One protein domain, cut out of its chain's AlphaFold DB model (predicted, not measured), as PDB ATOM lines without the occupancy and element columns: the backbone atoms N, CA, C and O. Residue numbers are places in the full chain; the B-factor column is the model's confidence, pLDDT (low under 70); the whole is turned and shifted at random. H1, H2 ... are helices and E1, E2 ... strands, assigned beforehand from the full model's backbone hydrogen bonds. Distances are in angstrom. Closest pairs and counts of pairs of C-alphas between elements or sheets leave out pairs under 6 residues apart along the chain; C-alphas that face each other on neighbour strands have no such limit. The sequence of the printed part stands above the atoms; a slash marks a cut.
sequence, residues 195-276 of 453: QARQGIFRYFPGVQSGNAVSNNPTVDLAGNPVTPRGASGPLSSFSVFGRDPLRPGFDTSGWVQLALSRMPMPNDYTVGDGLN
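What this domain is: This is residues 195 to 276 of the 453 residues of the protein "Plug domain-containing protein" of Acidobacteria bacterium (UniProt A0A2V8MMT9). This model has little regular structure: it is a flat ring of loops, with the short hairpin E1 and E2 along one side and H1 at an opposite corner. Residues 204 to 235 loop out at one end, residues 242 to 247 stand free at the other, and the last residues fold back into the middle. The printed part has 82 residues, 16 of them in named elements, in the order E1, E2, H1; the class is mixed. It is only just loose, close to compact, with a radius of gyration of the C-alphas of 14.4 A, and spans 41 by 27 by 14 A.

Where its parts are: E1 is residues 200 to 203, from C-alpha 200 at (-36.312, -86.675, -14.506). E2 is residues 236 to 239. H1 is residues 255 to 262, 10.7 A long, ending at C-alpha 262 at (-38.934, -73.794, -27.685).

How they stand to each other: E1 and E2 are an antiparallel hairpin at 151 degrees; N 201 and O 238 are 2.8 A apart, within hydrogen-bond range. In H1 every O i to N i+4 pair is within range. E1 and H1 are apart.

The domain as a whole: The C-alphas farthest apart, of Arg 229 and Ser 253, are 41.7 A apart. Both links are long. The printed part has no cut, and no printed residue is under 70 in pLDDT.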
ATOM      1  N   GLN A 195     -32.312 -83.655 -18.612       93.94
ATOM      2  CA  GLN A 195     -32.994 -84.650 -17.783       93.94
ATOM      3  C   GLN A 195     -34.307 -84.100 -17.212       93.94
ATOM      4  O   GLN A 195     -35.349 -84.746 -17.333       93.94
ATOM      5  N   ALA A 196     -34.298 -82.873 -16.683       92.62
ATOM      6  CA  ALA A 196     -35.499 -82.258 -16.119       92.62
ATOM      7  C   ALA A 196     -36.594 -82.035 -17.178       92.62
ATOM      8  O   ALA A 196     -37.778 -82.201 -16.891       92.62
ATOM      9  N   ARG A 197     -36.222 -81.759 -18.438       91.75
ATOM     10  CA  ARG A 197     -37.179 -81.687 -19.564       91.75
ATOM     11  C   ARG A 197     -37.905 -82.999 -19.834       91.75
ATOM     12  O   ARG A 197     -38.996 -82.972 -20.386       91.75
ATOM     13  N   GLN A 198     -37.309 -84.129 -19.469       92.06
ATOM     14  CA  GLN A 198     -37.921 -85.455 -19.575       92.06
ATOM     15  C   GLN A 198     -38.719 -85.821 -18.312       92.06
ATOM     16  O   GLN A 198     -39.186 -86.948 -18.189       92.06
ATOM     17  N   GLY A 199     -38.868 -84.889 -17.363       90.25
ATOM     18  CA  GLY A 199     -39.495 -85.136 -16.068       90.25
ATOM     19  C   GLY A 199     -38.588 -85.858 -15.068       90.25
ATOM     20  O   GLY A 199     -39.076 -86.296 -14.028       90.25
ATOM     21  N   ILE A 200     -37.290 -85.995 -15.361       93.62
ATOM     22  CA  ILE A 200     -36.312 -86.675 -14.506       93.62
ATOM     23  C   ILE A 200     -35.533 -85.625 -13.716       93.62
ATOM     24  O   ILE A 200     -34.651 -84.953 -14.249       93.62
ATOM     25  N   PHE A 201     -35.839 -85.513 -12.429       93.44
ATOM     26  CA  PHE A 201     -35.205 -84.565 -11.523       93.44
ATOM     27  C   PHE A 201     -34.112 -85.252 -10.711       93.44
ATOM     28  O   PHE A 201     -34.312 -86.331 -10.155       93.44
ATOM     29  N   ARG A 202     -32.939 -84.630 -10.660       95.94
ATOM     30  CA  ARG A 202     -31.714 -85.141 -10.050       95.94
ATOM     31  C   ARG A 202     -31.405 -84.398  -8.755       95.94
ATOM     32  O   ARG A 202     -31.623 -83.192  -8.665       95.94
ATOM     33  N   TYR A 203     -30.874 -85.112  -7.770       96.12
ATOM     34  CA  TYR A 203     -30.502 -84.552  -6.473       96.12
ATOM     35  C   TYR A 203     -29.430 -85.404  -5.790       96.12
ATOM     36  O   TYR A 203     -29.291 -86.598  -6.065       96.12
ATOM     37  N   PHE A 204     -28.694 -84.797  -4.863       97.19
ATOM     38  CA  PHE A 204     -27.866 -85.520  -3.903       97.19
ATOM     39  C   PHE A 204     -28.623 -85.617  -2.570       97.19
ATOM     40  O   PHE A 204     -29.071 -84.588  -2.059       97.19
ATOM     41  N   PRO A 205     -28.808 -86.816  -1.994       96.50
ATOM     42  CA  PRO A 205     -29.476 -86.960  -0.704       96.50
ATOM     43  C   PRO A 205     -28.781 -86.155   0.404       96.50
ATOM     44  O   PRO A 205     -27.553 -86.115   0.481       96.50
ATOM     45  N   GLY A 206     -29.569 -85.521   1.277       93.56
ATOM     46  CA  GLY A 206     -29.067 -84.820   2.466       93.56
ATOM     47  C   GLY A 206     -28.503 -83.414   2.233       93.56
ATOM     48  O   GLY A 206     -28.069 -82.780   3.190       93.56
ATOM     49  N   VAL A 207     -28.527 -82.900   1.000       94.44
ATOM     50  CA  VAL A 207     -27.982 -81.581   0.648       94.44
ATOM     51  C   VAL A 207     -28.869 -80.859  -0.361       94.44
ATOM     52  O   VAL A 207     -29.565 -81.478  -1.162       94.44
ATOM     53  N   GLN A 208     -28.838 -79.528  -0.329       93.56
ATOM     54  CA  GLN A 208     -29.508 -78.700  -1.324       93.56
ATOM     55  C   GLN A 208     -28.654 -78.598  -2.593       93.56
ATOM     56  O   GLN A 208     -27.442 -78.399  -2.507       93.56
ATOM     57  N   SER A 209     -29.293 -78.701  -3.761       94.06
ATOM     58  CA  SER A 209     -28.634 -78.495  -5.051       94.06
ATOM     59  C   SER A 209     -28.076 -77.077  -5.178       94.06
ATOM     60  O   SER A 209     -28.725 -76.099  -4.800       94.06
ATOM     61  N   GLY A 210     -26.872 -76.981  -5.729       94.31
ATOM     62  CA  GLY A 210     -26.137 -75.736  -5.898       94.31
ATOM     63  C   GLY A 210     -25.522 -75.637  -7.289       94.31
ATOM     64  O   GLY A 210     -24.938 -76.602  -7.792       94.31
ATOM     65  N   ASN A 211     -25.624 -74.454  -7.893       95.56
ATOM     66  CA  ASN A 211     -24.940 -74.125  -9.143       95.56
ATOM     67  C   ASN A 211     -23.407 -74.088  -8.972       95.56
ATOM     68  O   ASN A 211     -22.886 -74.162  -7.855       95.56
ATOM     69  N   ALA A 212     -22.689 -73.937 -10.083       96.06
ATOM     70  CA  ALA A 212     -21.235 -74.073 -10.155       96.06
ATOM     71  C   ALA A 212     -20.437 -73.043  -9.336       96.06
ATOM     72  O   ALA A 212     -19.259 -73.261  -9.071       96.06
ATOM     73  N   VAL A 213     -21.054 -71.924  -8.941       95.44
ATOM     74  CA  VAL A 213     -20.407 -70.863  -8.145       95.44
ATOM     75  C   VAL A 213     -20.917 -70.809  -6.704       95.44
ATOM     76  O   VAL A 213     -20.547 -69.917  -5.943       95.44
ATOM     77  N   SER A 214     -21.784 -71.747  -6.316       95.44
ATOM     78  CA  SER A 214     -22.270 -71.854  -4.944       95.44
ATOM     79  C   SER A 214     -21.180 -72.370  -3.996       95.44
ATOM     80  O   SER A 214     -20.238 -73.041  -4.413       95.44
ATOM     81  N   ASN A 215     -21.325 -72.102  -2.693       95.06
ATOM     82  CA  ASN A 215     -20.378 -72.578  -1.671       95.06
ATOM     83  C   ASN A 215     -20.303 -74.115  -1.579       95.06
ATOM     84  O   ASN A 215     -19.331 -74.648  -1.049       95.06
ATOM     85  N   ASN A 216     -21.342 -74.821  -2.039       94.88
ATOM     86  CA  ASN A 216     -21.407 -76.279  -2.062       94.88
ATOM     87  C   ASN A 216     -22.005 -76.749  -3.403       94.88
ATOM     88  O   ASN A 216     -23.192 -77.080  -3.462       94.88
ATOM     89  N   PRO A 217     -21.220 -76.704  -4.492       96.81
ATOM     90  CA  PRO A 217     -21.727 -76.929  -5.837       96.81
ATOM     91  C   PRO A 217     -22.081 -78.399  -6.067       96.81
ATOM     92  O   PRO A 217     -21.378 -79.305  -5.624       96.81
ATOM     93  N   THR A 218     -23.166 -78.621  -6.807       97.06
ATOM     94  CA  THR A 218     -23.594 -79.953  -7.279       97.06
ATOM     95  C   THR A 218     -23.265 -80.213  -8.743       97.06
ATOM     96  O   THR A 218     -23.471 -81.321  -9.239       97.06
ATOM     97  N   VAL A 219     -22.742 -79.200  -9.434       97.06
ATOM     98  CA  VAL A 219     -22.243 -79.272 -10.806       97.06
ATOM     99  C   VAL A 219     -20.978 -78.434 -10.959       97.06
ATOM    100  O   VAL A 219     -20.783 -77.471 -10.218       97.06
ATOM    101  N   ASP A 220     -20.136 -78.776 -11.930       95.75
ATOM    102  CA  ASP A 220     -19.048 -77.910 -12.387       95.75
ATOM    103  C   ASP A 220     -19.542 -76.852 -13.403       95.75
ATOM    104  O   ASP A 220     -20.717 -76.810 -13.776       95.75
ATOM    105  N   LEU A 221     -18.637 -75.985 -13.874       94.44
ATOM    106  CA  LEU A 221     -18.951 -74.951 -14.875       94.44
ATOM    107  C   LEU A 221     -19.392 -75.521 -16.238       94.44
ATOM    108  O   LEU A 221     -20.020 -74.801 -17.012       94.44
ATOM    109  N   ALA A 222     -19.074 -76.784 -16.532       94.50
ATOM    110  CA  ALA A 222     -19.496 -77.485 -17.742       94.50
ATOM    111  C   ALA A 222     -20.835 -78.229 -17.559       94.50
ATOM    112  O   ALA A 222     -21.357 -78.793 -18.522       94.50
ATOM    113  N   GLY A 223     -21.408 -78.216 -16.351       94.56
ATOM    114  CA  GLY A 223     -22.664 -78.883 -16.024       94.56
ATOM    115  C   GLY A 223     -22.530 -80.359 -15.658       94.56
ATOM    116  O   GLY A 223     -23.549 -81.053 -15.552       94.56
ATOM    117  N   ASN A 224     -21.310 -80.865 -15.461       96.50
ATOM    118  CA  ASN A 224     -21.104 -82.230 -14.993       96.50
ATOM    119  C   ASN A 224     -21.433 -82.310 -13.498       96.50
ATOM    120  O   ASN A 224     -20.985 -81.443 -12.748       96.50
ATOM    121  N   PRO A 225     -22.180 -83.330 -13.032       96.62
ATOM    122  CA  PRO A 225     -22.448 -83.499 -11.610       96.62
ATOM    123  C   PRO A 225     -21.161 -83.653 -10.797       96.62
ATOM    124  O   PRO A 225     -20.303 -84.470 -11.128       96.62
ATOM    125  N   VAL A 226     -21.070 -82.909  -9.700       96.19
ATOM    126  CA  VAL A 226     -19.983 -82.993  -8.721       96.19
ATOM    127  C   VAL A 226     -20.601 -83.348  -7.380       96.19
ATOM    128  O   VAL A 226     -21.603 -82.754  -6.990       96.19
ATOM    129  N   THR A 227     -20.028 -84.326  -6.681       96.12
ATOM    130  CA  THR A 227     -20.516 -84.727  -5.359       96.12
ATOM    131  C   THR A 227     -20.280 -83.592  -4.357       96.12
ATOM    132  O   THR A 227     -19.122 -83.294  -4.053       96.12
ATOM    133  N   PRO A 228     -21.339 -82.960  -3.824       95.75
ATOM    134  CA  PRO A 228     -21.204 -81.867  -2.873       95.75
ATOM    135  C   PRO A 228     -20.773 -82.401  -1.502       95.75
ATOM    136  O   PRO A 228     -21.020 -83.555  -1.132       95.75
ATOM    137  N   ARG A 229     -20.176 -81.531  -0.688       94.50
ATOM    138  CA  ARG A 229     -19.819 -81.867   0.691       94.50
ATOM    139  C   ARG A 229     -21.090 -82.135   1.503       94.50
ATOM    140  O   ARG A 229     -22.022 -81.335   1.482       94.50
ATOM    141  N   GLY A 230     -21.089 -83.232   2.261       93.94
ATOM    142  CA  GLY A 230     -22.189 -83.597   3.160       93.94
ATOM    143  C   GLY A 230     -23.331 -84.383   2.508       93.94
ATOM    144  O   GLY A 230     -24.298 -84.682   3.201       93.94
ATOM    145  N   ALA A 231     -23.229 -84.746   1.222       95.31
ATOM    146  CA  ALA A 231     -24.184 -85.667   0.608       95.31
ATOM    147  C   ALA A 231     -24.191 -87.013   1.350       95.31
ATOM    148  O   ALA A 231     -23.137 -87.612   1.574       95.31
ATOM    149  N   SER A 232     -25.377 -87.503   1.707       95.94
ATOM    150  CA  SER A 232     -25.560 -88.789   2.394       95.94
ATOM    151  C   SER A 232     -25.642 -89.985   1.440       95.94
ATOM    152  O   SER A 232     -25.724 -91.126   1.889       95.94
ATOM    153  N   GLY A 233     -25.606 -89.744   0.126       94.88
ATOM    154  CA  GLY A 233     -25.641 -90.780  -0.901       94.88
ATOM    155  C   GLY A 233     -25.186 -90.276  -2.275       94.88
ATOM    156  O   GLY A 233     -24.923 -89.081  -2.440       94.88
ATOM    157  N   PRO A 234     -25.081 -91.177  -3.270       96.50
ATOM    158  CA  PRO A 234     -24.712 -90.813  -4.634       96.50
ATOM    159  C   PRO A 234     -25.805 -89.979  -5.317       96.50
ATOM    160  O   PRO A 234     -26.945 -89.903  -4.844       96.50
ATOM    161  N   LEU A 235     -25.463 -89.393  -6.471       97.00
ATOM    162  CA  LEU A 235     -26.429 -88.709  -7.331       97.00
ATOM    163  C   LEU A 235     -27.616 -89.634  -7.600       97.00
ATOM    164  O   LEU A 235     -27.466 -90.726  -8.146       97.00
ATOM    165  N   SER A 236     -28.792 -89.172  -7.210       96.69
ATOM    166  CA  SER A 236     -30.049 -89.888  -7.350       96.69
ATOM    167  C   SER A 236     -30.976 -89.111  -8.274       96.69
ATOM    168  O   SER A 236     -30.799 -87.912  -8.507       96.69
ATOM    169  N   SER A 237     -31.981 -89.789  -8.819       95.19
ATOM    170  CA  SER A 237     -32.992 -89.151  -9.656       95.19
ATOM    171  C   SER A 237     -34.379 -89.691  -9.369       95.19
ATOM    172  O   SER A 237     -34.532 -90.864  -9.030       95.19
ATOM    173  N   PHE A 238     -35.395 -88.862  -9.567       92.00
ATOM    174  CA  PHE A 238     -36.788 -89.278  -9.549       92.00
ATOM    175  C   PHE A 238     -37.510 -88.785 -10.804       92.00
ATOM    176  O   PHE A 238     -37.259 -87.685 -11.287       92.00
ATOM    177  N   SER A 239     -38.411 -89.614 -11.330       92.06
ATOM    178  CA  SER A 239     -39.346 -89.200 -12.376       92.06
ATOM    179  C   SER A 239     -40.608 -88.622 -11.738       92.06
ATOM    180  O   SER A 239     -41.150 -89.222 -10.804       92.06
ATOM    181  N   VAL A 240     -41.084 -87.485 -12.248       88.06
ATOM    182  CA  VAL A 240     -42.411 -86.941 -11.897       88.06
ATOM    183  C   VAL A 240     -43.542 -87.769 -12.514       88.06
ATOM    184  O   VAL A 240     -44.647 -87.821 -11.975       88.06
ATOM    185  N   PHE A 241     -43.265 -88.455 -13.623       89.94
ATOM    186  CA  PHE A 241     -44.231 -89.307 -14.307       89.94
ATOM    187  C   PHE A 241     -44.415 -90.642 -13.580       89.94
ATOM    188  O   PHE A 241     -43.474 -91.198 -13.013       89.94
ATOM    189  N   GLY A 242     -45.653 -91.145 -13.580       84.06
ATOM    190  CA  GLY A 242     -46.045 -92.361 -12.856       84.06
ATOM    191  C   GLY A 242     -46.252 -92.184 -11.345       84.06
ATOM    192  O   GLY A 242     -46.538 -93.162 -10.658       84.06
ATOM    193  N   ARG A 243     -46.119 -90.959 -10.812       84.50
ATOM    194  CA  ARG A 243     -46.381 -90.639  -9.394       84.50
ATOM    195  C   ARG A 243     -47.794 -90.136  -9.141       84.50
ATOM    196  O   ARG A 243     -48.370 -90.454  -8.107       84.50
ATOM    197  N   ASP A 244     -48.333 -89.370 -10.079       85.25
ATOM    198  CA  ASP A 244     -49.725 -88.945 -10.078       85.25
ATOM    199  C   ASP A 244     -50.517 -89.855 -11.033       85.25
ATOM    200  O   ASP A 244     -50.326 -89.763 -12.251       85.25
ATOM    201  N   PRO A 245     -51.407 -90.728 -10.521       86.06
ATOM    202  CA  PRO A 245     -52.221 -91.602 -11.364       86.06
ATOM    203  C   PRO A 245     -53.116 -90.836 -12.347       86.06
ATOM    204  O   PRO A 245     -53.467 -91.369 -13.397       86.06
ATOM    205  N   LEU A 246     -53.474 -89.588 -12.029       86.25
ATOM    206  CA  LEU A 246     -54.291 -88.729 -12.889       86.25
ATOM    207  C   LEU A 246     -53.455 -87.986 -13.938       86.25
ATOM    208  O   LEU A 246     -54.012 -87.418 -14.877       86.25
ATOM    209  N   ARG A 247     -52.125 -87.962 -13.784       83.38
ATOM    210  CA  ARG A 247     -51.182 -87.260 -14.667       83.38
ATOM    211  C   ARG A 247     -49.948 -88.134 -14.920       83.38
ATOM    212  O   ARG A 247     -48.842 -87.790 -14.501       83.38
ATOM    213  N   PRO A 248     -50.111 -89.278 -15.609       87.19
ATOM    214  CA  PRO A 248     -49.026 -90.240 -15.792       87.19
ATOM    215  C   PRO A 248     -47.939 -89.761 -16.765       87.19
ATOM    216  O   PRO A 248     -46.883 -90.381 -16.828       87.19
ATOM    217  N   GLY A 249     -48.178 -88.686 -17.518       88.44
ATOM    218  CA  GLY A 249     -47.287 -88.176 -18.556       88.44
ATOM    219  C   GLY A 249     -47.424 -86.666 -18.745       88.44
ATOM    220  O   GLY A 249     -48.008 -85.970 -17.911       88.44
ATOM    221  N   PHE A 250     -46.885 -86.165 -19.859       86.88
ATOM    222  CA  PHE A 250     -47.079 -84.774 -20.268       86.88
ATOM    223  C   PHE A 250     -48.558 -84.421 -20.396       86.88
ATOM    224  O   PHE A 250     -49.416 -85.285 -20.586       86.88
ATOM    225  N   ASP A 251     -48.840 -83.123 -20.317       84.94
ATOM    226  CA  ASP A 251     -50.184 -82.622 -20.531       84.94
ATOM    227  C   ASP A 251     -50.721 -83.068 -21.900       84.94
ATOM    228  O   ASP A 251     -50.024 -83.049 -22.915       84.94
ATOM    229  N   THR A 252     -51.995 -83.440 -21.941       84.88
ATOM    230  CA  THR A 252     -52.644 -83.889 -23.178       84.88
ATOM    231  C   THR A 252     -52.928 -82.747 -24.151       84.88
ATOM    232  O   THR A 252     -53.223 -83.004 -25.315       84.88
ATOM    233  N   SER A 253     -52.823 -81.486 -23.710       82.94
ATOM    234  CA  SER A 253     -52.978 -80.326 -24.593       82.94
ATOM    235  C   SER A 253     -51.748 -80.076 -25.474       82.94
ATOM    236  O   SER A 253     -51.824 -79.282 -26.410       82.94
ATOM    237  N   GLY A 254     -50.624 -80.751 -25.194       87.62
ATOM    238  CA  GLY A 254     -49.353 -80.601 -25.903       87.62
ATOM    239  C   GLY A 254     -48.621 -79.292 -25.590       87.62
ATOM    240  O   GLY A 254     -47.588 -78.999 -26.198       87.62
ATOM    241  N   TRP A 255     -49.122 -78.485 -24.651       86.38
ATOM    242  CA  TRP A 255     -48.561 -77.167 -24.381       86.38
ATOM    243  C   TRP A 255     -47.203 -77.245 -23.685       86.38
ATOM    244  O   TRP A 255     -46.292 -76.503 -24.054       86.38
ATOM    245  N   VAL A 256     -47.026 -78.150 -22.716       86.56
ATOM    246  CA  VAL A 256     -45.734 -78.330 -22.040       86.56
ATOM    247  C   VAL A 256     -44.703 -78.816 -23.051       86.56
ATOM    248  O   VAL A 256     -43.600 -78.282 -23.096       86.56
ATOM    249  N   GLN A 257     -45.067 -79.751 -23.931       89.38
ATOM    250  CA  GLN A 257     -44.173 -80.227 -24.992       89.38
ATOM    251  C   GLN A 257     -43.761 -79.095 -25.944       89.38
ATOM    252  O   GLN A 257     -42.578 -78.944 -26.252       89.38
ATOM    253  N   LEU A 258     -44.710 -78.244 -26.349       89.00
ATOM    254  CA  LEU A 258     -44.427 -77.048 -27.141       89.00
ATOM    255  C   LEU A 258     -43.473 -76.097 -26.403       89.00
ATOM    256  O   LEU A 258     -42.472 -75.669 -26.982       89.00
ATOM    257  N   ALA A 259     -43.744 -75.791 -25.133       86.81
ATOM    258  CA  ALA A 259     -42.906 -74.915 -24.317       86.81
ATOM    259  C   ALA A 259     -41.471 -75.454 -24.194       86.81
ATOM    260  O   ALA A 259     -40.512 -74.712 -24.409       86.81
ATOM    261  N   LEU A 260     -41.317 -76.755 -23.929       89.44
ATOM    262  CA  LEU A 260     -40.019 -77.426 -23.826       89.44
ATOM    263  C   LEU A 260     -39.263 -77.454 -25.159       89.44
ATOM    264  O   LEU A 260     -38.050 -77.260 -25.165       89.44
ATOM    265  N   SER A 261     -39.962 -77.644 -26.283       89.81
ATOM    266  CA  SER A 261     -39.346 -77.629 -27.620       89.81
ATOM    267  C   SER A 261     -38.780 -76.256 -28.001       89.81
ATOM    268  O   SER A 261     -37.808 -76.166 -28.745       89.81
ATOM    269  N   ARG A 262     -39.371 -75.180 -27.467       88.69
ATOM    270  CA  ARG A 262     -38.934 -73.794 -27.685       88.69
ATOM    271  C   ARG A 262     -37.896 -73.318 -26.674       88.69
ATOM    272  O   ARG A 262     -37.242 -72.306 -26.908       88.69
ATOM    273  N   MET A 263     -37.758 -74.014 -25.552       89.38
ATOM    274  CA  MET A 263     -36.776 -73.691 -24.527       89.38
ATOM    275  C   MET A 263     -35.373 -74.093 -25.022       89.38
ATOM    276  O   MET A 263     -35.156 -75.257 -25.358       89.38
ATOM    277  N   PRO A 264     -34.377 -73.196 -25.052       92.31
ATOM    278  CA  PRO A 264     -33.015 -73.542 -25.474       92.31
ATOM    279  C   PRO A 264     -32.276 -74.322 -24.386       92.31
ATOM    280  O   PRO A 264     -32.575 -74.152 -23.206       92.31
ATOM    281  N   MET A 265     -31.333 -75.185 -24.763       92.56
ATOM    282  CA  MET A 265     -30.508 -75.915 -23.791       92.56
ATOM    283  C   MET A 265     -29.605 -74.959 -22.997       92.56
ATOM    284  O   MET A 265     -29.182 -73.943 -23.553       92.56
ATOM    285  N   PRO A 266     -29.306 -75.262 -21.721       93.81
ATOM    286  CA  PRO A 266     -28.423 -74.425 -20.918       93.81
ATOM    287  C   PRO A 266     -27.008 -74.371 -21.504       93.81
ATOM    288  O   PRO A 266     -26.517 -75.345 -22.073       93.81
ATOM    289  N   ASN A 267     -26.352 -73.227 -21.338       94.25
ATOM    290  CA  ASN A 267     -24.941 -73.007 -21.673       94.25
ATOM    291  C   ASN A 267     -24.183 -72.270 -20.550       94.25
ATOM    292  O   ASN A 267     -23.044 -71.855 -20.747       94.25
ATOM    293  N   ASP A 268     -24.829 -72.071 -19.399       93.81
ATOM    294  CA  ASP A 268     -24.296 -71.356 -18.251       93.81
ATOM    295  C   ASP A 268     -24.775 -72.047 -16.966       93.81
ATOM    296  O   ASP A 268     -25.969 -72.108 -16.695       93.81
ATOM    297  N   TYR A 269     -23.856 -72.578 -16.166       95.75
ATOM    298  CA  TYR A 269     -24.181 -73.284 -14.921       95.75
ATOM    299  C   TYR A 269     -23.907 -72.440 -13.668       95.75
ATOM    300  O   TYR A 269     -23.781 -72.992 -12.578       95.75
ATOM    301  N   THR A 270     -23.823 -71.107 -13.784       94.19
ATOM    302  CA  THR A 270     -23.627 -70.199 -12.637       94.19
ATOM    303  C   THR A 270     -24.938 -69.725 -12.002       94.19
ATOM    304  O   THR A 270     -24.911 -68.986 -11.021       94.19
ATOM    305  N   VAL A 271     -26.091 -70.108 -12.554       91.25
ATOM    306  CA  VAL A 271     -27.433 -69.803 -12.026       91.25
ATOM    307  C   VAL A 271     -28.287 -71.072 -11.958       91.25
ATOM    308  O   VAL A 271     -27.883 -72.124 -12.452       91.25
ATOM    309  N   GLY A 272     -29.471 -70.972 -11.351       90.75
ATOM    310  CA  GLY A 272     -30.328 -72.130 -11.092       90.75
ATOM    311  C   GLY A 272     -29.758 -73.025  -9.990       90.75
ATOM    312  O   GLY A 272     -28.922 -72.594  -9.186       90.75
ATOM    313  N   ASP A 273     -30.220 -74.271  -9.956       92.31
ATOM    314  CA  ASP A 273     -29.759 -75.312  -9.030       92.31
ATOM    315  C   ASP A 273     -28.642 -76.197  -9.620       92.31
ATOM    316  O   ASP A 273     -28.101 -77.057  -8.930       92.31
ATOM    317  N   GLY A 274     -28.295 -76.002 -10.897       93.12
ATOM    318  CA  GLY A 274     -27.248 -76.716 -11.624       93.12
ATOM    319  C   GLY A 274     -27.672 -78.091 -12.150       93.12
ATOM    320  O   GLY A 274     -27.357 -78.442 -13.289       93.12
ATOM    321  N   LEU A 275     -28.409 -78.869 -11.352       95.25
ATOM    322  CA  LEU A 275     -28.822 -80.233 -11.704       95.25
ATOM    323  C   LEU A 275     -30.119 -80.305 -12.516       95.25
ATOM    324  O   LEU A 275     -30.216 -81.158 -13.403       95.25
ATOM    325  N   ASN A 276     -31.110 -79.459 -12.232       93.62
ATOM    326  CA  ASN A 276     -32.441 -79.517 -12.851       93.62
ATOM    327  C   ASN A 276     -32.739 -78.275 -13.686       93.62
ATOM    328  O   ASN A 276     -33.319 -78.364 -14.768       93.62
TER     329      ASN A 276